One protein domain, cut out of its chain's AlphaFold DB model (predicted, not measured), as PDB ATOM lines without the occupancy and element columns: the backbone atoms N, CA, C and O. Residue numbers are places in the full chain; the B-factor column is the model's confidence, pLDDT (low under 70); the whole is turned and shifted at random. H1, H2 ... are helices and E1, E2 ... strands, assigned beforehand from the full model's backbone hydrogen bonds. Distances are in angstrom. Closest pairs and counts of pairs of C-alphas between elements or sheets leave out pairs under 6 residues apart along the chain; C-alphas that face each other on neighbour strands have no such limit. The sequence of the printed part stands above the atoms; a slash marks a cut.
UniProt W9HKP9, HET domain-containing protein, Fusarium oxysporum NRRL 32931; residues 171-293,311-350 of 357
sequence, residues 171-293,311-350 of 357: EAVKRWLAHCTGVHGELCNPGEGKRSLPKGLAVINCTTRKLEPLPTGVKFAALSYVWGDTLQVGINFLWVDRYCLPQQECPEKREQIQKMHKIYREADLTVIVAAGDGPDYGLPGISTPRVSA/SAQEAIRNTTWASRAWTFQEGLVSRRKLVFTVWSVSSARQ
ATOM      1  N   GLU A 171     -11.343  -5.208  53.557       87.00
ATOM      2  CA  GLU A 171     -10.598  -4.042  53.067       87.00
ATOM      3  C   GLU A 171      -9.111  -4.362  52.897       87.00
ATOM      4  O   GLU A 171      -8.489  -3.981  51.902       87.00
ATOM      5  N   ALA A 172      -8.518  -5.142  53.805       85.62
ATOM      6  CA  ALA A 172      -7.192  -5.709  53.579       85.62
ATOM      7  C   ALA A 172      -7.163  -6.628  52.352       85.62
ATOM      8  O   ALA A 172      -6.258  -6.497  51.529       85.62
ATOM      9  N   VAL A 173      -8.164  -7.499  52.178       87.00
ATOM     10  CA  VAL A 173      -8.241  -8.385  51.001       87.00
ATOM     11  C   VAL A 173      -8.320  -7.578  49.703       87.00
ATOM     12  O   VAL A 173      -7.540  -7.827  48.784       87.00
ATOM     13  N   LYS A 174      -9.193  -6.567  49.630       87.19
ATOM     14  CA  LYS A 174      -9.302  -5.662  48.475       87.19
ATOM     15  C   LYS A 174      -7.979  -4.948  48.199       87.19
ATOM     16  O   LYS A 174      -7.547  -4.923  47.050       87.19
ATOM     17  N   ARG A 175      -7.291  -4.443  49.232       86.81
ATOM     18  CA  ARG A 175      -5.956  -3.831  49.091       86.81
ATOM     19  C   ARG A 175      -4.921  -4.813  48.543       86.81
ATOM     20  O   ARG A 175      -4.153  -4.439  47.660       86.81
ATOM     21  N   TRP A 176      -4.902  -6.062  49.009       86.62
ATOM     22  CA  TRP A 176      -3.986  -7.087  48.492       86.62
ATOM     23  C   TRP A 176      -4.253  -7.409  47.021       86.62
ATOM     24  O   TRP A 176      -3.311  -7.509  46.230       86.62
ATOM     25  N   LEU A 177      -5.526  -7.530  46.641       85.38
ATOM     26  CA  LEU A 177      -5.923  -7.752  45.253       85.38
ATOM     27  C   LEU A 177      -5.547  -6.556  44.372       85.38
ATOM     28  O   LEU A 177      -4.919  -6.760  43.335       85.38
ATOM     29  N   ALA A 178      -5.838  -5.330  44.817       86.94
ATOM     30  CA  ALA A 178      -5.502  -4.096  44.110       86.94
ATOM     31  C   ALA A 178      -3.986  -3.926  43.926       86.94
ATOM     32  O   ALA A 178      -3.516  -3.588  42.839       86.94
ATOM     33  N   HIS A 179      -3.199  -4.227  44.964       84.69
ATOM     34  CA  HIS A 179      -1.740  -4.234  44.879       84.69
ATOM     35  C   HIS A 179      -1.253  -5.273  43.863       84.69
ATOM     36  O   HIS A 179      -0.408  -4.980  43.020       84.69
ATOM     37  N   CYS A 180      -1.828  -6.479  43.884       83.88
ATOM     38  CA  CYS A 180      -1.491  -7.521  42.922       83.88
ATOM     39  C   CYS A 180      -1.799  -7.102  41.476       83.88
ATOM     40  O   CYS A 180      -1.000  -7.366  40.572       83.88
ATOM     41  N   THR A 181      -2.924  -6.419  41.257       83.62
ATOM     42  CA  THR A 181      -3.300  -5.919  39.932       83.62
ATOM     43  C   THR A 181      -2.435  -4.758  39.463       83.62
ATOM     44  O   THR A 181      -2.024  -4.752  38.310       83.62
ATOM     45  N   GLY A 182      -2.105  -3.816  40.350       84.44
ATOM     46  CA  GLY A 182      -1.343  -2.618  39.992       84.44
ATOM     47  C   GLY A 182       0.164  -2.840  39.850       84.44
ATOM     48  O   GLY A 182       0.809  -2.120  39.099       84.44
ATOM     49  N   VAL A 183       0.736  -3.824  40.555       83.00
ATOM     50  CA  VAL A 183       2.201  -3.955  40.676       83.00
ATOM     51  C   VAL A 183       2.774  -5.154  39.921       83.00
ATOM     52  O   VAL A 183       3.905  -5.086  39.449       83.00
ATOM     53  N   HIS A 184       2.046  -6.270  39.788       77.06
ATOM     54  CA  HIS A 184       2.653  -7.517  39.279       77.06
ATOM     55  C   HIS A 184       2.528  -7.737  37.767       77.06
ATOM     56  O   HIS A 184       3.022  -8.756  37.285       77.06
ATOM     57  N   GLY A 185       1.889  -6.828  37.020       77.56
ATOM     58  CA  GLY A 185       1.775  -6.920  35.556       77.56
ATOM     59  C   GLY A 185       1.316  -8.303  35.071       77.56
ATOM     60  O   GLY A 185       0.525  -8.964  35.748       77.56
ATOM     61  N   GLU A 186       1.859  -8.781  33.950       75.25
ATOM     62  CA  GLU A 186       1.464 -10.051  33.311       75.25
ATOM     63  C   GLU A 186       1.725 -11.319  34.137       75.25
ATOM     64  O   GLU A 186       1.122 -12.365  33.878       75.25
ATOM     65  N   LEU A 187       2.573 -11.241  35.170       70.38
ATOM     66  CA  LEU A 187       2.872 -12.381  36.043       70.38
ATOM     67  C   LEU A 187       1.619 -12.863  36.781       70.38
ATOM     68  O   LEU A 187       1.375 -14.065  36.891       70.38
ATOM     69  N   CYS A 188       0.814 -11.921  37.274       75.81
ATOM     70  CA  CYS A 188      -0.449 -12.217  37.951       75.81
ATOM     71  C   CYS A 188      -1.672 -11.835  37.106       75.81
ATOM     72  O   CYS A 188      -2.741 -12.414  37.295       75.81
ATOM     73  N   ASN A 189      -1.527 -10.882  36.185       73.38
ATOM     74  CA  ASN A 189      -2.592 -10.287  35.383       73.38
ATOM     75  C   ASN A 189      -2.350 -10.613  33.904       73.38
ATOM     76  O   ASN A 189      -1.815  -9.763  33.199       73.38
ATOM     77  N   PRO A 190      -2.672 -11.823  33.413       68.25
ATOM     78  CA  PRO A 190      -2.602 -12.059  31.970       68.25
ATOM     79  C   PRO A 190      -3.366 -10.950  31.239       68.25
ATOM     80  O   PRO A 190      -4.420 -10.525  31.720       68.25
ATOM     81  N   GLY A 191      -2.824 -10.473  30.116       62.69
ATOM     82  CA  GLY A 191      -3.480  -9.450  29.305       62.69
ATOM     83  C   GLY A 191      -4.902  -9.859  28.915       62.69
ATOM     84  O   GLY A 191      -5.251 -11.042  28.975       62.69
ATOM     85  N   GLU A 192      -5.714  -8.880  28.514       58.44
ATOM     86  CA  GLU A 192      -7.103  -9.048  28.064       58.44
ATOM     87  C   GLU A 192      -7.186  -9.849  26.748       58.44
ATOM     88  O   GLU A 192      -7.562  -9.362  25.688       58.44
ATOM     89  N   GLY A 193      -6.787 -11.117  26.791       62.84
ATOM     90  CA  GLY A 193      -7.044 -12.114  25.767       62.84
ATOM     91  C   GLY A 193      -8.264 -12.944  26.148       62.84
ATOM     92  O   GLY A 193      -8.623 -13.062  27.321       62.84
ATOM     93  N   LYS A 194      -8.904 -13.575  25.156       62.62
ATOM     94  CA  LYS A 194      -9.940 -14.586  25.407       62.62
ATOM     95  C   LYS A 194      -9.366 -15.647  26.353       62.62
ATOM     96  O   LYS A 194      -8.477 -16.400  25.950       62.62
ATOM     97  N   ARG A 195      -9.874 -15.710  27.592       79.62
ATOM     98  CA  ARG A 195      -9.523 -16.776  28.541       79.62
ATOM     99  C   ARG A 195      -9.654 -18.126  27.844       79.62
ATOM    100  O   ARG A 195     -10.650 -18.386  27.166       79.62
ATOM    101  N   SER A 196      -8.674 -19.008  28.023       84.12
ATOM    102  CA  SER A 196      -8.736 -20.366  27.467       84.12
ATOM    103  C   SER A 196      -9.589 -21.262  28.367       84.12
ATOM    104  O   SER A 196      -9.080 -22.177  29.011       84.12
ATOM    105  N   LEU A 197     -10.888 -20.982  28.444       88.88
ATOM    106  CA  LEU A 197     -11.833 -21.757  29.246       88.88
ATOM    107  C   LEU A 197     -12.419 -22.924  28.437       88.88
ATOM    108  O   LEU A 197     -12.502 -22.842  27.207       88.88
ATOM    109  N   PRO A 198     -12.795 -24.036  29.094       89.06
ATOM    110  CA  PRO A 198     -13.532 -25.103  28.431       89.06
ATOM    111  C   PRO A 198     -14.914 -24.615  27.972       89.06
ATOM    112  O   PRO A 198     -15.462 -23.646  28.505       89.06
ATOM    113  N   LYS A 199     -15.481 -25.289  26.967       84.62
ATOM    114  CA  LYS A 199     -16.818 -24.962  26.459       84.62
ATOM    115  C   LYS A 199     -17.881 -25.202  27.534       84.62
ATOM    116  O   LYS A 199     -17.770 -26.128  28.338       84.62
ATOM    117  N   GLY A 200     -18.916 -24.360  27.524       85.44
ATOM    118  CA  GLY A 200     -20.072 -24.514  28.410       85.44
ATOM    119  C   GLY A 200     -19.738 -24.374  29.896       85.44
ATOM    120  O   GLY A 200     -20.382 -25.018  30.719       85.44
ATOM    121  N   LEU A 201     -18.717 -23.584  30.250       90.75
ATOM    122  CA  LEU A 201     -18.393 -23.328  31.650       90.75
ATOM    123  C   LEU A 201     -19.571 -22.615  32.327       90.75
ATOM    124  O   LEU A 201     -19.882 -21.466  32.001       90.75
ATOM    125  N   ALA A 202     -20.203 -23.304  33.270       93.19
ATOM    126  CA  ALA A 202     -21.243 -22.748  34.113       93.19
ATOM    127  C   ALA A 202     -20.634 -22.174  35.397       93.19
ATOM    128  O   ALA A 202     -19.606 -22.649  35.876       93.19
ATOM    129  N   VAL A 203     -21.262 -21.143  35.945       93.06
ATOM    130  CA  VAL A 203     -20.879 -20.471  37.187       93.06
ATOM    131  C   VAL A 203     -22.129 -20.136  37.986       93.06
ATOM    132  O   VAL A 203     -23.207 -19.933  37.437       93.06
ATOM    133  N   ILE A 204     -21.987 -20.069  39.301       91.25
ATOM    134  CA  ILE A 204     -23.023 -19.578  40.198       91.25
ATOM    135  C   ILE A 204     -22.964 -18.054  40.183       91.25
ATOM    136  O   ILE A 204     -21.953 -17.458  40.558       91.25
ATOM    137  N   ASN A 205     -24.053 -17.417  39.774       90.69
ATOM    138  CA  ASN A 205     -24.239 -15.983  39.924       90.69
ATOM    139  C   ASN A 205     -24.683 -15.695  41.366       90.69
ATOM    140  O   ASN A 205     -25.766 -16.099  41.787       90.69
ATOM    141  N   CYS A 206     -23.842 -15.013  42.142       85.94
ATOM    142  CA  CYS A 206     -24.089 -14.713  43.553       85.94
ATOM    143  C   CYS A 206     -25.323 -13.836  43.785       85.94
ATOM    144  O   CYS A 206     -25.923 -13.916  44.856       85.94
ATOM    145  N   THR A 207     -25.708 -13.019  42.802       86.38
ATOM    146  CA  THR A 207     -26.872 -12.132  42.899       86.38
ATOM    147  C   THR A 207     -28.163 -12.908  42.677       86.38
ATOM    148  O   THR A 207     -29.097 -12.800  43.467       86.38
ATOM    149  N   THR A 208     -28.227 -13.709  41.610       89.19
ATOM    150  CA  THR A 208     -29.439 -14.473  41.259       89.19
ATOM    151  C   THR A 208     -29.532 -15.804  42.002       89.19
ATOM    152  O   THR A 208     -30.607 -16.402  42.046       89.19
ATOM    153  N   ARG A 209     -28.415 -16.270  42.579       86.75
ATOM    154  CA  ARG A 209     -28.217 -17.604  43.167       86.75
ATOM    155  C   ARG A 209     -28.524 -18.741  42.187       86.75
ATOM    156  O   ARG A 209     -28.972 -19.809  42.594       86.75
ATOM    157  N   LYS A 210     -28.293 -18.513  40.891       90.25
ATOM    158  CA  LYS A 210     -28.540 -19.490  39.823       90.25
ATOM    159  C   LYS A 210     -27.248 -19.913  39.144       90.25
ATOM    160  O   LYS A 210     -26.276 -19.162  39.098       90.25
ATOM    161  N   LEU A 211     -27.275 -21.129  38.607       92.06
ATOM    162  CA  LEU A 211     -26.243 -21.634  37.718       92.06
ATOM    163  C   LEU A 211     -26.479 -21.063  36.314       92.06
ATOM    164  O   LEU A 211     -27.537 -21.278  35.724       92.06
ATOM    165  N   GLU A 212     -25.503 -20.327  35.798       94.38
ATOM    166  CA  GLU A 212     -25.582 -19.591  34.535       94.38
ATOM    167  C   GLU A 212     -24.281 -19.796  33.733       94.38
ATOM    168  O   GLU A 212     -23.221 -20.006  34.327       94.38
ATOM    169  N   PRO A 213     -24.300 -19.748  32.389       93.19
ATOM    170  CA  PRO A 213     -23.069 -19.725  31.600       93.19
ATOM    171  C   PRO A 213     -22.218 -18.507  31.970       93.19
ATOM    172  O   PRO A 213     -22.764 -17.415  32.115       93.19
ATOM    173  N   LEU A 214     -20.893 -18.662  32.081       90.81
ATOM    174  CA  LEU A 214     -20.008 -17.535  32.390       90.81
ATOM    175  C   LEU A 214     -20.111 -16.454  31.296       90.81
ATOM    176  O   LEU A 214     -19.734 -16.722  30.148       90.81
ATOM    177  N   PRO A 215     -20.557 -15.224  31.624       90.00
ATOM    178  CA  PRO A 215     -20.604 -14.145  30.647       90.00
ATOM    179  C   PRO A 215     -19.213 -13.797  30.092       90.00
ATOM    180  O   PRO A 215     -18.187 -13.928  30.761       90.00
ATOM    181  N   THR A 216     -19.154 -13.325  28.848       86.69
ATOM    182  CA  THR A 216     -17.867 -12.966  28.231       86.69
ATOM    183  C   THR A 216     -17.275 -11.733  28.917       86.69
ATOM    184  O   THR A 216     -17.964 -10.738  29.109       86.69
ATOM    185  N   GLY A 217     -15.992 -11.797  29.280       83.81
ATOM    186  CA  GLY A 217     -15.246 -10.662  29.839       83.81
ATOM    187  C   GLY A 217     -15.493 -10.366  31.322       83.81
ATOM    188  O   GLY A 217     -14.853  -9.468  31.863       83.81
ATOM    189  N   VAL A 218     -16.366 -11.107  32.015       87.88
ATOM    190  CA  VAL A 218     -16.630 -10.854  33.443       87.88
ATOM    191  C   VAL A 218     -15.650 -11.585  34.350       87.88
ATOM    192  O   VAL A 218     -15.132 -12.650  34.010       87.88
ATOM    193  N   LYS A 219     -15.403 -11.037  35.539       89.00
ATOM    194  CA  LYS A 219     -14.566 -11.687  36.550       89.00
ATOM    195  C   LYS A 219     -15.289 -12.857  37.208       89.00
ATOM    196  O   LYS A 219     -16.484 -12.755  37.477       89.00
ATOM    197  N   PHE A 220     -14.564 -13.928  37.505       91.50
ATOM    198  CA  PHE A 220     -15.078 -15.044  38.299       91.50
ATOM    199  C   PHE A 220     -14.023 -15.556  39.276       91.50
ATOM    200  O   PHE A 220     -12.819 -15.424  39.043       91.50
ATOM    201  N   ALA A 221     -14.485 -16.142  40.376       91.44
ATOM    202  CA  ALA A 221     -13.634 -16.772  41.368       91.44
ATOM    203  C   ALA A 221     -13.895 -18.276  41.406       91.44
ATOM    204  O   ALA A 221     -15.038 -18.709  41.306       91.44
ATOM    205  N   ALA A 222     -12.842 -19.072  41.551       91.44
ATOM    206  CA  ALA A 222     -12.950 -20.512  41.755       91.44
ATOM    207  C   ALA A 222     -12.888 -20.830  43.256       91.44
ATOM    208  O   ALA A 222     -12.109 -20.210  43.978       91.44
ATOM    209  N   LEU A 223     -13.690 -21.774  43.742       87.06
ATOM    210  CA  LEU A 223     -13.657 -22.221  45.137       87.06
ATOM    211  C   LEU A 223     -13.207 -23.675  45.202       87.06
ATOM    212  O   LEU A 223     -13.590 -24.483  44.360       87.06
ATOM    213  N   SER A 224     -12.431 -23.997  46.237       71.62
ATOM    214  CA  SER A 224     -11.880 -25.337  46.428       71.62
ATOM    215  C   SER A 224     -12.930 -26.403  46.745       71.62
ATOM    216  O   SER A 224     -12.752 -27.533  46.317       71.62
ATOM    217  N   TYR A 225     -13.967 -26.095  47.542       67.12
ATOM    218  CA  TYR A 225     -15.059 -27.044  47.873       67.12
ATOM    219  C   TYR A 225     -16.147 -26.488  48.819       67.12
ATOM    220  O   TYR A 225     -17.212 -27.094  48.929       67.12
ATOM    221  N   VAL A 226     -15.902 -25.385  49.540       59.38
ATOM    222  CA  VAL A 226     -16.879 -24.792  50.477       59.38
ATOM    223  C   VAL A 226     -17.641 -23.670  49.789       59.38
ATOM    224  O   VAL A 226     -17.033 -22.827  49.139       59.38
ATOM    225  N   TRP A 227     -18.955 -23.633  49.983       59.59
ATOM    226  CA  TRP A 227     -19.807 -22.491  49.662       59.59
ATOM    227  C   TRP A 227     -20.248 -21.818  50.970       59.59
ATOM    228  O   TRP A 227     -20.511 -22.493  51.962       59.59
ATOM    229  N   GLY A 228     -20.329 -20.491  50.976       55.78
ATOM    230  CA  GLY A 228     -20.800 -19.696  52.108       55.78
ATOM    231  C   GLY A 228     -21.266 -18.321  51.639       55.78
ATOM    232  O   GLY A 228     -21.264 -18.048  50.436       55.78
ATOM    233  N   ASP A 229     -21.674 -17.466  52.577       55.66
ATOM    234  CA  ASP A 229     -22.134 -16.112  52.263       55.66
ATOM    235  C   ASP A 229     -21.112 -15.325  51.426       55.66
ATOM    236  O   ASP A 229     -19.899 -15.543  51.489       55.66
ATOM    237  N   THR A 230     -21.635 -14.420  50.596       56.72
ATOM    238  CA  THR A 230     -20.908 -13.694  49.548       56.72
ATOM    239  C   THR A 230     -19.559 -13.154  50.015       56.72
ATOM    240  O   THR A 230     -19.488 -12.282  50.882       56.72
ATOM    241  N   LEU A 231     -18.486 -13.605  49.361       67.12
ATOM    242  CA  LEU A 231     -17.170 -12.986  49.467       67.12
ATOM    243  C   LEU A 231     -17.280 -11.527  49.011       67.12
ATOM    244  O   LEU A 231     -17.518 -11.253  47.835       67.12
ATOM    245  N   GLN A 232     -17.066 -10.575  49.921       72.62
ATOM    246  CA  GLN A 232     -17.134  -9.135  49.628       72.62
ATOM    247  C   GLN A 232     -15.866  -8.632  48.912       72.62
ATOM    248  O   GLN A 232     -15.273  -7.613  49.265       72.62
ATOM    249  N   VAL A 233     -15.427  -9.372  47.893       75.88
ATOM    250  CA  VAL A 233     -14.200  -9.125  47.117       75.88
ATOM    251  C   VAL A 233     -14.484  -8.561  45.721       75.88
ATOM    252  O   VAL A 233     -13.563  -8.400  44.926       75.88
ATOM    253  N   GLY A 234     -15.749  -8.244  45.416       81.06
ATOM    254  CA  GLY A 234     -16.153  -7.628  44.146       81.06
ATOM    255  C   GLY A 234     -16.202  -8.594  42.957       81.06
ATOM    256  O   GLY A 234     -16.036  -8.168  41.816       81.06
ATOM    257  N   ILE A 235     -16.402  -9.891  43.212       87.00
ATOM    258  CA  ILE A 235     -16.573 -10.925  42.187       87.00
ATOM    259  C   ILE A 235     -17.923 -11.606  42.415       87.00
ATOM    260  O   ILE A 235     -18.131 -12.219  43.458       87.00
ATOM    261  N   ASN A 236     -18.820 -11.511  41.432       88.81
ATOM    262  CA  ASN A 236     -20.204 -11.993  41.546       88.81
ATOM    263  C   ASN A 236     -20.437 -13.368  40.907       88.81
ATOM    264  O   ASN A 236     -21.547 -13.885  40.974       88.81
ATOM    265  N   PHE A 237     -19.424 -13.945  40.262       90.69
ATOM    266  CA  PHE A 237     -19.524 -15.245  39.609       90.69
ATOM    267  C   PHE A 237     -18.567 -16.223  40.270       90.69
ATOM    268  O   PHE A 237     -17.364 -15.962  40.338       90.69
ATOM    269  N   LEU A 238     -19.099 -17.342  40.750       91.44
ATOM    270  CA  LEU A 238     -18.338 -18.367  41.449       91.44
ATOM    271  C   LEU A 238     -18.353 -19.676  40.671       91.44
ATOM    272  O   LEU A 238     -19.405 -20.151  40.255       91.44
ATOM    273  N   TRP A 239     -17.187 -20.284  40.507       92.69
ATOM    274  CA  TRP A 239     -17.054 -21.641  40.002       92.69
ATOM    275  C   TRP A 239     -16.733 -22.581  41.163       92.69
ATOM    276  O   TRP A 239     -15.769 -22.363  41.894       92.69
ATOM    277  N   VAL A 240     -17.541 -23.626  41.328       89.25
ATOM    278  CA  VAL A 240     -17.357 -24.673  42.342       89.25
ATOM    279  C   VAL A 240     -17.478 -26.011  41.633       89.25
ATOM    280  O   VAL A 240     -18.515 -26.271  41.023       89.25
ATOM    281  N   ASP A 241     -16.450 -26.851  41.709       86.38
ATOM    282  CA  ASP A 241     -16.373 -28.139  41.008       86.38
ATOM    283  C   ASP A 241     -17.654 -28.984  41.153       86.38
ATOM    284  O   ASP A 241     -18.244 -29.401  40.156       86.38
ATOM    285  N   ARG A 242     -18.155 -29.136  42.382       84.56
ATOM    286  CA  ARG A 242     -19.340 -29.922  42.733       84.56
ATOM    287  C   ARG A 242     -20.617 -29.427  42.060       84.56
ATOM    288  O   ARG A 242     -21.474 -30.249  41.762       84.56
ATOM    289  N   TYR A 243     -20.768 -28.120  41.852       87.75
ATOM    290  CA  TYR A 243     -22.026 -27.519  41.389       87.75
ATOM    291  C   TYR A 243     -21.982 -27.058  39.934       87.75
ATOM    292  O   TYR A 243     -23.005 -27.048  39.259       87.75
ATOM    293  N   CYS A 244     -20.807 -26.649  39.461       91.12
ATOM    294  CA  CYS A 244     -20.627 -26.049  38.143       91.12
ATOM    295  C   CYS A 244     -20.251 -27.070  37.068       91.12
ATOM    296  O   CYS A 244     -20.440 -26.794  35.884       91.12
ATOM    297  N   LEU A 245     -19.735 -28.242  37.457       89.25
ATOM    298  CA  LEU A 245     -19.570 -29.350  36.523       89.25
ATOM    299  C   LEU A 245     -20.934 -29.989  36.212       89.25
ATOM    300  O   LEU A 245     -21.783 -30.107  37.107       89.25
ATOM    301  N   PRO A 246     -21.149 -30.463  34.971       87.75
ATOM    302  CA  PRO A 246     -22.321 -31.266  34.657       87.75
ATOM    303  C   PRO A 246     -22.394 -32.495  35.574       87.75
ATOM    304  O   PRO A 246     -21.416 -33.226  35.735       87.75
ATOM    305  N   GLN A 247     -23.560 -32.724  36.180       84.75
ATOM    306  CA  GLN A 247     -23.750 -33.844  37.112       84.75
ATOM    307  C   GLN A 247     -23.820 -35.186  36.375       84.75
ATOM    308  O   GLN A 247     -23.275 -36.186  36.841       84.75
ATOM    309  N   GLN A 248     -24.429 -35.183  35.189       86.62
ATOM    310  CA  GLN A 248     -24.518 -36.348  34.314       86.62
ATOM    311  C   GLN A 248     -23.197 -36.587  33.577       86.62
ATOM    312  O   GLN A 248     -22.509 -35.638  33.189       86.62
ATOM    313  N   GLU A 249     -22.856 -37.856  33.356       86.69
ATOM    314  CA  GLU A 249     -21.723 -38.219  32.503       86.69
ATOM    315  C   GLU A 249     -21.995 -37.782  31.060       86.69
ATOM    316  O   GLU A 249     -22.908 -38.273  30.401       86.69
ATOM    317  N   CYS A 250     -21.204 -36.825  30.580       87.69
ATOM    318  CA  CYS A 250     -21.314 -36.257  29.241       87.69
ATOM    319  C   CYS A 250     -19.928 -35.851  28.707       87.69
ATOM    320  O   CYS A 250     -18.996 -35.636  29.499       87.69
ATOM    321  N   PRO A 251     -19.753 -35.740  27.376       87.50
ATOM    322  CA  PRO A 251     -18.494 -35.302  26.771       87.50
ATOM    323  C   PRO A 251     -17.982 -33.966  27.330       87.50
ATOM    324  O   PRO A 251     -16.780 -33.805  27.543       87.50
ATOM    325  N   GLU A 252     -18.889 -33.042  27.638       87.44
ATOM    326  CA  GLU A 252     -18.599 -31.727  28.209       87.44
ATOM    327  C   GLU A 252     -17.990 -31.845  29.609       87.44
ATOM    328  O   GLU A 252     -16.984 -31.194  29.898       87.44
ATOM    329  N   LYS A 253     -18.537 -32.716  30.470       89.44
ATOM    330  CA  LYS A 253     -17.979 -32.992  31.803       89.44
ATOM    331  C   LYS A 253     -16.548 -33.503  31.689       89.44
ATOM    332  O   LYS A 253     -15.652 -32.997  32.362       89.44
ATOM    333  N   ARG A 254     -16.312 -34.469  30.793       89.06
ATOM    334  CA  ARG A 254     -14.977 -35.033  30.550       89.06
ATOM    335  C   ARG A 254     -13.998 -33.971  30.050       89.06
ATOM    336  O   ARG A 254     -12.870 -33.917  30.538       89.06
ATOM    337  N   GLU A 255     -14.420 -33.113  29.122       89.88
ATOM    338  CA  GLU A 255     -13.603 -31.996  28.637       89.88
ATOM    339  C   GLU A 255     -13.258 -31.016  29.770       89.88
ATOM    340  O   GLU A 255     -12.096 -30.623  29.912       89.88
ATOM    341  N   GLN A 256     -14.242 -30.635  30.592       90.44
ATOM    342  CA  GLN A 256     -14.036 -29.713  31.709       90.44
ATOM    343  C   GLN A 256     -13.094 -30.298  32.764       90.44
ATOM    344  O   GLN A 256     -12.174 -29.600  33.184       90.44
ATOM    345  N   ILE A 257     -13.231 -31.580  33.116       88.69
ATOM    346  CA  ILE A 257     -12.318 -32.272  34.042       88.69
ATOM    347  C   ILE A 257     -10.887 -32.288  33.485       88.69
ATOM    348  O   ILE A 257      -9.939 -31.926  34.183       88.69
ATOM    349  N   GLN A 258     -10.711 -32.625  32.203       89.81
ATOM    350  CA  GLN A 258      -9.391 -32.611  31.554       89.81
ATOM    351  C   GLN A 258      -8.770 -31.204  31.504       89.81
ATOM    352  O   GLN A 258      -7.545 -31.051  31.507       89.81
ATOM    353  N   LYS A 259      -9.604 -30.159  31.473       90.31
ATOM    354  CA  LYS A 259      -9.191 -28.750  31.408       90.31
ATOM    355  C   LYS A 259      -9.377 -28.000  32.728       90.31
ATOM    356  O   LYS A 259      -9.281 -26.775  32.730       90.31
ATOM    357  N   MET A 260      -9.559 -28.694  33.852       89.81
ATOM    358  CA  MET A 260      -9.850 -28.062  35.144       89.81
ATOM    359  C   MET A 260      -8.714 -27.141  35.612       89.81
ATOM    360  O   MET A 260      -8.954 -26.025  36.068       89.81
ATOM    361  N   HIS A 261      -7.463 -27.529  35.350       88.12
ATOM    362  CA  HIS A 261      -6.292 -26.671  35.540       88.12
ATOM    363  C   HIS A 261      -6.421 -25.305  34.834       88.12
ATOM    364  O   HIS A 261      -5.942 -24.303  35.355       88.12
ATOM    365  N   LYS A 262      -7.080 -25.224  33.668       90.12
ATOM    366  CA  LYS A 262      -7.306 -23.946  32.975       90.12
ATOM    367  C   LYS A 262      -8.331 -23.080  33.696       90.12
ATOM    368  O   LYS A 262      -8.146 -21.873  33.734       90.12
ATOM    369  N   ILE A 263      -9.362 -23.680  34.289       91.69
ATOM    370  CA  ILE A 263     -10.370 -22.947  35.065       91.69
ATOM    371  C   ILE A 263      -9.686 -22.245  36.243       91.69
ATOM    372  O   ILE A 263      -9.774 -21.027  36.354       91.69
ATOM    373  N   TYR A 264      -8.902 -22.981  37.039       90.94
ATOM    374  CA  TYR A 264      -8.131 -22.410  38.149       90.94
ATOM    375  C   TYR A 264      -7.089 -21.378  37.696       90.94
ATOM    376  O   TYR A 264      -6.911 -20.347  38.339       90.94
ATOM    377  N   ARG A 265      -6.411 -21.616  36.565       89.25
ATOM    378  CA  ARG A 265      -5.430 -20.669  36.010       89.25
ATOM    379  C   ARG A 265      -6.053 -19.330  35.624       89.25
ATOM    380  O   ARG A 265      -5.419 -18.287  35.791       89.25
ATOM    381  N   GLU A 266      -7.232 -19.388  35.016       89.81
ATOM    382  CA  GLU A 266      -7.912 -18.257  34.383       89.81
ATOM    383  C   GLU A 266      -8.922 -17.566  35.311       89.81
ATOM    384  O   GLU A 266      -9.434 -16.506  34.953       89.81
ATOM    385  N   ALA A 267      -9.178 -18.128  36.496       90.62
ATOM    386  CA  ALA A 267      -9.924 -17.465  37.557       90.62
ATOM    387  C   ALA A 267      -9.200 -16.192  38.022       90.62
ATOM    388  O   ALA A 267      -7.972 -16.154  38.157       90.62
ATOM    389  N   ASP A 268      -9.966 -15.139  38.309       89.44
ATOM    390  CA  ASP A 268      -9.412 -13.883  38.822       89.44
ATOM    391  C   ASP A 268      -8.919 -14.035  40.265       89.44
ATOM    392  O   ASP A 268      -7.976 -13.354  40.688       89.44
ATOM    393  N   LEU A 269      -9.546 -14.958  40.993       90.12
ATOM    394  CA  LEU A 269      -9.229 -15.336  42.358       90.12
ATOM    395  C   LEU A 269      -9.621 -16.797  42.593       90.12
ATOM    396  O   LEU A 269     -10.726 -17.199  42.248       90.12
ATOM    397  N   THR A 270      -8.761 -17.563  43.252       91.62
ATOM    398  CA  THR A 270      -9.139 -18.864  43.810       91.62
ATOM    399  C   THR A 270      -9.236 -18.755  45.321       91.62
ATOM    400  O   THR A 270      -8.300 -18.308  45.983       91.62
ATOM    401  N   VAL A 271     -10.372 -19.145  45.885       90.00
ATOM    402  CA  VAL A 271     -10.595 -19.177  47.329       90.00
ATOM    403  C   VAL A 271     -10.378 -20.604  47.795       90.00
ATOM    404  O   VAL A 271     -11.105 -21.521  47.415       90.00
ATOM    405  N   ILE A 272      -9.343 -20.776  48.604       88.94
ATOM    406  CA  ILE A 272      -8.951 -22.060  49.161       88.94
ATOM    407  C   ILE A 272      -9.378 -22.070  50.615       88.94
ATOM    408  O   ILE A 272      -8.911 -21.255  51.410       88.94
ATOM    409  N   VAL A 273     -10.230 -23.018  50.976       88.12
ATOM    410  CA  VAL A 273     -10.517 -23.295  52.381       88.12
ATOM    411  C   VAL A 273      -9.611 -24.437  52.802       88.12
ATOM    412  O   VAL A 273      -9.798 -25.574  52.400       88.12
ATOM    413  N   ALA A 274      -8.576 -24.137  53.572       87.56
ATOM    414  CA  ALA A 274      -7.696 -25.125  54.192       87.56
ATOM    415  C   ALA A 274      -8.125 -25.425  55.643       87.56
ATOM    416  O   ALA A 274      -7.353 -25.964  56.428       87.56
ATOM    417  N   ALA A 275      -9.345 -25.038  56.020       85.12
ATOM    418  CA  ALA A 275      -9.921 -25.241  57.341       85.12
ATOM    419  C   ALA A 275     -11.020 -26.309  57.303       85.12
ATOM    420  O   ALA A 275     -11.800 -26.355  56.353       85.12
ATOM    421  N   GLY A 276     -11.100 -27.113  58.365       82.38
ATOM    422  CA  GLY A 276     -12.101 -28.168  58.496       82.38
ATOM    423  C   GLY A 276     -11.852 -29.397  57.624       82.38
ATOM    424  O   GLY A 276     -10.897 -29.469  56.851       82.38
ATOM    425  N   ASP A 277     -12.755 -30.368  57.762       78.44
ATOM    426  CA  ASP A 277     -12.636 -31.685  57.123       78.44
ATOM    427  C   ASP A 277     -13.637 -31.903  55.979       78.44
ATOM    428  O   ASP A 277     -13.600 -32.924  55.288       78.44
ATOM    429  N   GLY A 278     -14.515 -30.929  55.725       74.25
ATOM    430  CA  GLY A 278     -15.620 -31.097  54.792       74.25
ATOM    431  C   GLY A 278     -16.249 -29.796  54.284       74.25
ATOM    432  O   GLY A 278     -15.929 -28.711  54.767       74.25
ATOM    433  N   PRO A 279     -17.149 -29.913  53.293       71.56
ATOM    434  CA  PRO A 279     -17.812 -28.782  52.639       71.56
ATOM    435  C   PRO A 279     -18.726 -27.982  53.576       71.56
ATOM    436  O   PRO A 279     -18.926 -26.795  53.346       71.56
ATOM    437  N   ASP A 280     -19.222 -28.607  54.644       77.94
ATOM    438  CA  ASP A 280     -20.169 -28.000  55.587       77.94
ATOM    439  C   ASP A 280     -19.476 -27.242  56.734       77.94
ATOM    440  O   ASP A 280     -20.139 -26.686  57.604       77.94
ATOM    441  N   TYR A 281     -18.137 -27.193  56.745       79.81
ATOM    442  CA  TYR A 281     -17.372 -26.487  57.781       79.81
ATOM    443  C   TYR A 281     -17.570 -24.962  57.743       79.81
ATOM    444  O   TYR A 281     -17.408 -24.277  58.754       79.81
ATOM    445  N   GLY A 282     -17.918 -24.420  56.573       80.19
ATOM    446  CA  GLY A 282     -18.044 -22.983  56.360       80.19
ATOM    447  C   GLY A 282     -16.703 -22.255  56.204       80.19
ATOM    448  O   GLY A 282     -15.630 -22.855  56.146       80.19
ATOM    449  N   LEU A 283     -16.779 -20.930  56.080       82.69
ATOM    450  CA  LEU A 283     -15.647 -20.029  55.876       82.69
ATOM    451  C   LEU A 283     -15.243 -19.351  57.200       82.69
ATOM    452  O   LEU A 283     -16.021 -18.542  57.720       82.69
ATOM    453  N   PRO A 284     -14.021 -19.601  57.714       84.88
ATOM    454  CA  PRO A 284     -13.543 -18.987  58.950       84.88
ATOM    455  C   PRO A 284     -13.478 -17.450  58.904       84.88
ATOM    456  O   PRO A 284     -12.777 -16.850  58.084       84.88
ATOM    457  N   GLY A 285     -14.152 -16.809  59.853       82.56
ATOM    458  CA  GLY A 285     -14.376 -15.368  59.976       82.56
ATOM    459  C   GLY A 285     -15.450 -14.804  59.039       82.56
ATOM    460  O   GLY A 285     -15.488 -13.591  58.838       82.56
ATOM    461  N   ILE A 286     -16.255 -15.667  58.406       83.38
ATOM    462  CA  ILE A 286     -17.425 -15.281  57.601       83.38
ATOM    463  C   ILE A 286     -18.657 -16.021  58.122       83.38
ATOM    464  O   ILE A 286     -19.523 -15.404  58.726       83.38
ATOM    465  N   SER A 287     -18.728 -17.339  57.909       81.81
ATOM    466  CA  SER A 287     -19.877 -18.158  58.324       81.81
ATOM    467  C   SER A 287     -19.609 -18.947  59.606       81.81
ATOM    468  O   SER A 287     -20.541 -19.429  60.239       81.81
ATOM    469  N   THR A 288     -18.341 -19.088  59.994       82.31
ATOM    470  CA  THR A 288     -17.917 -19.675  61.270       82.31
ATOM    471  C   THR A 288     -16.826 -18.809  61.892       82.31
ATOM    472  O   THR A 288     -16.009 -18.262  61.154       82.31
ATOM    473  N   PRO A 289     -16.769 -18.631  63.221       79.75
ATOM    474  CA  PRO A 289     -15.673 -17.895  63.847       79.75
ATOM    475  C   PRO A 289     -14.344 -18.640  63.654       79.75
ATOM    476  O   PRO A 289     -14.301 -19.871  63.678       79.75
ATOM    477  N   ARG A 290     -13.241 -17.901  63.483       82.06
ATOM    478  CA  ARG A 290     -11.901 -18.504  63.532       82.06
ATOM    479  C   ARG A 290     -11.598 -18.976  64.945       82.06
ATOM    480  O   ARG A 290     -11.987 -18.339  65.927       82.06
ATOM    481  N   VAL A 291     -10.821 -20.048  65.046       78.12
ATOM    482  CA  VAL A 291     -10.193 -20.382  66.321       78.12
ATOM    483  C   VAL A 291      -9.153 -19.295  66.578       78.12
ATOM    484  O   VAL A 291      -8.353 -18.971  65.701       78.12
ATOM    485  N   SER A 292      -9.185 -18.682  67.761       68.12
ATOM    486  CA  SER A 292      -8.177 -17.684  68.114       68.12
ATOM    487  C   SER A 292      -6.824 -18.376  68.200       68.12
ATOM    488  O   SER A 292      -6.609 -19.217  69.077       68.12
ATOM    489  N   ALA A 293      -5.921 -18.047  67.276       65.19
ATOM    490  CA  ALA A 293      -4.547 -18.508  67.375       65.19
ATOM    491  C   ALA A 293      -3.970 -18.003  68.699       65.19
ATOM    492  O   ALA A 293      -4.285 -16.871  69.095       65.19
ATOM    493  N   SER A 311       3.463 -19.169  59.594       75.75
ATOM    494  CA  SER A 311       3.260 -18.811  58.186       75.75
ATOM    495  C   SER A 311       2.050 -19.534  57.586       75.75
ATOM    496  O   SER A 311       1.658 -20.618  58.027       75.75
ATOM    497  N   ALA A 312       1.472 -18.954  56.529       76.06
ATOM    498  CA  ALA A 312       0.366 -19.574  55.802       76.06
ATOM    499  C   ALA A 312       0.738 -20.979  55.298       76.06
ATOM    500  O   ALA A 312      -0.072 -21.894  55.383       76.06
ATOM    501  N   GLN A 313       1.979 -21.165  54.837       76.25
ATOM    502  CA  GLN A 313       2.510 -22.454  54.394       76.25
ATOM    503  C   GLN A 313       2.423 -23.517  55.494       76.25
ATOM    504  O   GLN A 313       1.891 -24.602  55.264       76.25
ATOM    505  N   GLU A 314       2.899 -23.195  56.697       77.56
ATOM    506  CA  GLU A 314       2.849 -24.118  57.833       77.56
ATOM    507  C   GLU A 314       1.421 -24.368  58.312       77.56
ATOM    508  O   GLU A 314       1.066 -25.508  58.608       77.56
ATOM    509  N   ALA A 315       0.580 -23.330  58.325       79.75
ATOM    510  CA  ALA A 315      -0.828 -23.460  58.683       79.75
ATOM    511  C   ALA A 315      -1.603 -24.370  57.712       79.75
ATOM    512  O   ALA A 315      -2.582 -24.992  58.118       79.75
ATOM    513  N   ILE A 316      -1.165 -24.472  56.451       84.50
ATOM    514  CA  ILE A 316      -1.769 -25.332  55.423       84.50
ATOM    515  C   ILE A 316      -1.188 -26.753  55.448       84.50
ATOM    516  O   ILE A 316      -1.919 -27.701  55.162       84.50
ATOM    517  N   ARG A 317       0.099 -26.927  55.785       82.56
ATOM    518  CA  ARG A 317       0.860 -28.177  55.575       82.56
ATOM    519  C   ARG A 317       0.166 -29.440  56.090       82.56
ATOM    520  O   ARG A 317       0.221 -30.468  55.426       82.56
ATOM    521  N   ASN A 318      -0.482 -29.358  57.250       79.62
ATOM    522  CA  ASN A 318      -1.100 -30.502  57.928       79.62
ATOM    523  C   ASN A 318      -2.636 -30.525  57.805       79.62
ATOM    524  O   ASN A 318      -3.310 -31.167  58.605       79.62
ATOM    525  N   THR A 319      -3.202 -29.790  56.848       86.44
ATOM    526  CA  THR A 319      -4.658 -29.704  56.660       86.44
ATOM    527  C   THR A 319      -5.179 -30.841  55.783       86.44
ATOM    528  O   THR A 319      -4.475 -31.344  54.908       86.44
ATOM    529  N   THR A 320      -6.455 -31.195  55.955       85.81
ATOM    530  CA  THR A 320      -7.166 -32.152  55.090       85.81
ATOM    531  C   THR A 320      -7.192 -31.701  53.626       85.81
ATOM    532  O   THR A 320      -7.241 -32.522  52.714       85.81
ATOM    533  N   TRP A 321      -7.118 -30.393  53.374       86.94
ATOM    534  CA  TRP A 321      -6.913 -29.867  52.030       86.94
ATOM    535  C   TRP A 321      -5.548 -30.314  51.477       86.94
ATOM    536  O   TRP A 321      -5.496 -30.981  50.449       86.94
ATOM    537  N   ALA A 322      -4.450 -30.061  52.193       85.94
ATOM    538  CA  ALA A 322      -3.100 -30.369  51.714       85.94
ATOM    539  C   ALA A 322      -2.830 -31.868  51.456       85.94
ATOM    540  O   ALA A 322      -1.914 -32.196  50.705       85.94
ATOM    541  N   SER A 323      -3.621 -32.780  52.034       83.75
ATOM    542  CA  SER A 323      -3.501 -34.225  51.790       83.75
ATOM    543  C   SER A 323      -4.189 -34.712  50.506       83.75
ATOM    544  O   SER A 323      -3.953 -35.840  50.070       83.75
ATOM    545  N   ARG A 324      -5.031 -33.891  49.865       81.00
ATOM    546  CA  ARG A 324      -5.825 -34.274  48.685       81.00
ATOM    547  C   ARG A 324      -5.079 -33.972  47.385       81.00
ATOM    548  O   ARG A 324      -4.665 -32.843  47.150       81.00
ATOM    549  N   ALA A 325      -4.986 -34.945  46.478       77.25
ATOM    550  CA  ALA A 325      -4.221 -34.806  45.231       77.25
ATOM    551  C   ALA A 325      -4.706 -33.666  44.308       77.25
ATOM    552  O   ALA A 325      -3.901 -33.027  43.630       77.25
ATOM    553  N   TRP A 326      -6.011 -33.375  44.283       74.94
ATOM    554  CA  TRP A 326      -6.586 -32.324  43.429       74.94
ATOM    555  C   TRP A 326      -6.233 -30.896  43.870       74.94
ATOM    556  O   TRP A 326      -6.282 -29.976  43.054       74.94
ATOM    557  N   THR A 327      -5.743 -30.713  45.097       80.94
ATOM    558  CA  THR A 327      -5.316 -29.402  45.611       80.94
ATOM    559  C   THR A 327      -4.081 -28.845  44.924       80.94
ATOM    560  O   THR A 327      -3.856 -27.638  44.939       80.94
ATOM    561  N   PHE A 328      -3.325 -29.686  44.211       78.75
ATOM    562  CA  PHE A 328      -2.292 -29.213  43.298       78.75
ATOM    563  C   PHE A 328      -2.878 -28.334  42.191       78.75
ATOM    564  O   PHE A 328      -2.272 -27.328  41.841       78.75
ATOM    565  N   GLN A 329      -4.056 -28.659  41.649       81.94
ATOM    566  CA  GLN A 329      -4.664 -27.834  40.601       81.94
ATOM    567  C   GLN A 329      -5.155 -26.498  41.168       81.94
ATOM    568  O   GLN A 329      -4.904 -25.450  40.581       81.94
ATOM    569  N   GLU A 330      -5.767 -26.530  42.348       85.25
ATOM    570  CA  GLU A 330      -6.239 -25.339  43.060       85.25
ATOM    571  C   GLU A 330      -5.089 -24.428  43.499       85.25
ATOM    572  O   GLU A 330      -5.106 -23.222  43.268       85.25
ATOM    573  N   GLY A 331      -4.066 -25.001  44.127       82.62
ATOM    574  CA  GLY A 331      -2.936 -24.286  44.699       82.62
ATOM    575  C   GLY A 331      -1.897 -23.894  43.655       82.62
ATOM    576  O   GLY A 331      -1.570 -22.722  43.512       82.62
ATOM    577  N   LEU A 332      -1.347 -24.847  42.905       83.00
ATOM    578  CA  LEU A 332      -0.190 -24.582  42.042       83.00
ATOM    579  C   LEU A 332      -0.551 -23.754  40.802       83.00
ATOM    580  O   LEU A 332       0.279 -22.990  40.311       83.00
ATOM    581  N   VAL A 333      -1.763 -23.921  40.268       86.56
ATOM    582  CA  VAL A 333      -2.128 -23.350  38.964       86.56
ATOM    583  C   VAL A 333      -2.801 -21.979  39.089       86.56
ATOM    584  O   VAL A 333      -2.680 -21.149  38.184       86.56
ATOM    585  N   SER A 334      -3.461 -21.708  40.216       89.25
ATOM    586  CA  SER A 334      -4.133 -20.431  40.464       89.25
ATOM    587  C   SER A 334      -3.146 -19.279  40.616       89.25
ATOM    588  O   SER A 334      -2.251 -19.306  41.462       89.25
ATOM    589  N   ARG A 335      -3.348 -18.210  39.837       87.38
ATOM    590  CA  ARG A 335      -2.481 -17.017  39.857       87.38
ATOM    591  C   ARG A 335      -2.614 -16.215  41.154       87.38
ATOM    592  O   ARG A 335      -1.604 -15.761  41.695       87.38
ATOM    593  N   ARG A 336      -3.848 -16.063  41.652       89.00
ATOM    594  CA  ARG A 336      -4.184 -15.413  42.928       89.00
ATOM    595  C   ARG A 336      -4.978 -16.370  43.797       89.00
ATOM    596  O   ARG A 336      -5.932 -16.980  43.322       89.00
ATOM    597  N   LYS A 337      -4.591 -16.469  45.063       89.69
ATOM    598  CA  LYS A 337      -5.198 -17.360  46.046       89.69
ATOM    599  C   LYS A 337      -5.530 -16.579  47.303       89.69
ATOM    600  O   LYS A 337      -4.666 -15.875  47.820       89.69
ATOM    601  N   LEU A 338      -6.746 -16.740  47.803       90.31
ATOM    602  CA  LEU A 338      -7.121 -16.344  49.153       90.31
ATOM    603  C   LEU A 338      -7.297 -17.621  49.967       90.31
ATOM    604  O   LEU A 338      -8.208 -18.398  49.692       90.31
ATOM    605  N   VAL A 339      -6.399 -17.863  50.918       89.25
ATOM    606  CA  VAL A 339      -6.394 -19.091  51.712       89.25
ATOM    607  C   VAL A 339      -6.955 -18.819  53.096       89.25
ATOM    608  O   VAL A 339      -6.395 -18.025  53.855       89.25
ATOM    609  N   PHE A 340      -8.043 -19.507  53.415       88.69
ATOM    610  CA  PHE A 340      -8.676 -19.533  54.720       88.69
ATOM    611  C   PHE A 340      -8.149 -20.727  55.504       88.69
ATOM    612  O   PHE A 340      -8.338 -21.871  55.104       88.69
ATOM    613  N   THR A 341      -7.505 -20.463  56.629       87.31
ATOM    614  CA  THR A 341      -7.139 -21.484  57.614       87.31
ATOM    615  C   THR A 341      -8.019 -21.316  58.849       87.31
ATOM    616  O   THR A 341      -8.752 -20.333  58.971       87.31
ATOM    617  N   VAL A 342      -7.935 -22.250  59.797       85.19
ATOM    618  CA  VAL A 342      -8.656 -22.128  61.077       85.19
ATOM    619  C   VAL A 342      -8.227 -20.891  61.887       85.19
ATOM    620  O   VAL A 342      -8.991 -20.423  62.724       85.19
ATOM    621  N   TRP A 343      -7.034 -20.347  61.607       82.69
ATOM    622  CA  TRP A 343      -6.388 -19.267  62.361       82.69
ATOM    623  C   TRP A 343      -6.429 -17.908  61.657       82.69
ATOM    624  O   TRP A 343      -6.454 -16.866  62.307       82.69
ATOM    625  N   SER A 344      -6.369 -17.889  60.324       84.88
ATOM    626  CA  SER A 344      -6.120 -16.661  59.564       84.88
ATOM    627  C   SER A 344      -6.585 -16.746  58.113       84.88
ATOM    628  O   SER A 344      -6.863 -17.822  57.578       84.88
ATOM    629  N   VAL A 345      -6.620 -15.579  57.465       87.19
ATOM    630  CA  VAL A 345      -6.794 -15.445  56.017       87.19
ATOM    631  C   VAL A 345      -5.532 -14.840  55.425       87.19
ATOM    632  O   VAL A 345      -5.044 -13.812  55.900       87.19
ATOM    633  N   SER A 346      -5.019 -15.472  54.375       86.50
ATOM    634  CA  SER A 346      -3.781 -15.069  53.710       86.50
ATOM    635  C   SER A 346      -3.968 -14.963  52.200       86.50
ATOM    636  O   SER A 346      -4.734 -15.715  51.602       86.50
ATOM    637  N   SER A 347      -3.266 -14.019  51.575       85.50
ATOM    638  CA  SER A 347      -3.197 -13.918  50.117       85.50
ATOM    639  C   SER A 347      -1.888 -14.527  49.632       85.50
ATOM    640  O   SER A 347      -0.815 -14.117  50.069       85.50
ATOM    641  N   ALA A 348      -1.970 -15.455  48.687       82.19
ATOM    642  CA  ALA A 348      -0.815 -16.034  48.015       82.19
ATOM    643  C   ALA A 348      -0.900 -15.796  46.504       82.19
ATOM    644  O   ALA A 348      -1.978 -15.751  45.907       82.19
ATOM    645  N   ARG A 349       0.262 -15.657  45.866       77.31
ATOM    646  CA  ARG A 349       0.389 -15.513  44.410       77.31
ATOM    647  C   ARG A 349       1.312 -16.590  43.863       77.31
ATOM    648  O   ARG A 349       2.289 -16.952  44.515       77.31
ATOM    649  N   GLN A 350       1.041 -17.054  42.652       71.69
ATOM    650  CA  GLN A 350       1.948 -17.961  41.960       71.69
ATOM    651  C   GLN A 350       2.992 -17.151  41.182       71.69
ATOM    652  O   GLN A 350       2.664 -16.534  40.174       71.69
TER     653      GLN A 350
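AT A GLANCE: This is residues 171 to 293 and 311 to 350 of the 357 residues of the protein "HET domain-containing protein" of Fusarium oxysporum NRRL 32931 (UniProt W9HKP9). A strongly twisted sheet of seven strands runs through the middle, with H1 over one face near its E7 edge and H3, H5, H7 and H6 spread over the other face. H4 lies farther out, off the sheet, and residues 274 to 293 form a long stretch with no named element. The printed part has 163 residues, with seven named helices and seven named strands in the order H1 H2 E1 E2 E3 E4 H3 H4 H5 E5 H6 H7 E6 E7. The mixed sheet runs E2 E1 E4 E3 E5 E6 E7; the class is mixed, helices and strands, with 79 residues in named elements, under half. The whole is compact, with a radius of gyration of the C-alphas of 15.3 A and spans of 45 by 37 by 31 A.

HOW THE PARTS SIT: Strands E4 (residues 237 to 240), E3 (221 to 223), E5 (269 to 273) and E6 (336 to 340) are parallel neighbours in that order; N 223 and O 239, N 271 and O 222, and N 340 and O 272 are within hydrogen-bond range, each 2.8 A. E1 (202 to 205) is antiparallel to E4, with N 204 and O 238 at 2.8 A, and forms a hairpin with edge strand E2 (210 to 213), with N 203 and O 212 at 2.8 A. E6 forms a hairpin with edge strand E7 (345 to 349), with N 337 and O 348 at 2.8 A. H1 (171 to 183) is on the sheet over E6 and E7, at a height of 10.2 A; its closest C-alphas to E7 are Trp 176 and Ser 347, 7.1 A. On the opposite face, H5 (260 to 266) is over E3 at a height of 8.9 A. H7 (327 to 333) is only just over E5 and E6, with 3 C-alphas falling on each. H5 and H7 touch, with the C-alphas of Arg 265 and Val 333 closest at 5.2 A, at a steep tilt of 42 degrees, the same way. H6 (312 to 317) is over E6 and runs across the strands, at 78 degrees to E6 on the local plane. H3 (241 to 244) is over none of the strands, only just, with 2 C-alphas falling on E1. H2 (185 to 188) is not on the sheet; it is close to H1 but not clearly touching, the C-alphas of Cys 180 and Cys 188 being 6.9 A apart. H4 (251 to 258) meets H5 only through their link. Each O i to N i+4 pair is within hydrogen-bond range in H1, H4, H5 and H6, and 2 of 3 in H7; H2 and H3 are too short for one.

IN THESE COORDINATES: H1 begins at C-alpha 171, (-10.598, -4.042, 53.067), and measures 17.8 A. E5 measures 12.9 A, E6 13.3 A and E7 13.7 A; E7 ends at C-alpha 349, (0.389, -15.513, 44.410).

THE WHOLE: The C-alphas farthest apart are those of Pro 251 and Ser 292, 46.1 A. Residues 294 to 310 are not printed, and C-alphas 293 and 311 are 12.1 A apart across the cut. The links H2 to E1 and E3 to E4 are long, 13 residues each. Mean pLDDT of the printed part is 83.2; residues 190 to 194, 225 to 231 and 292 to 293 are under 70.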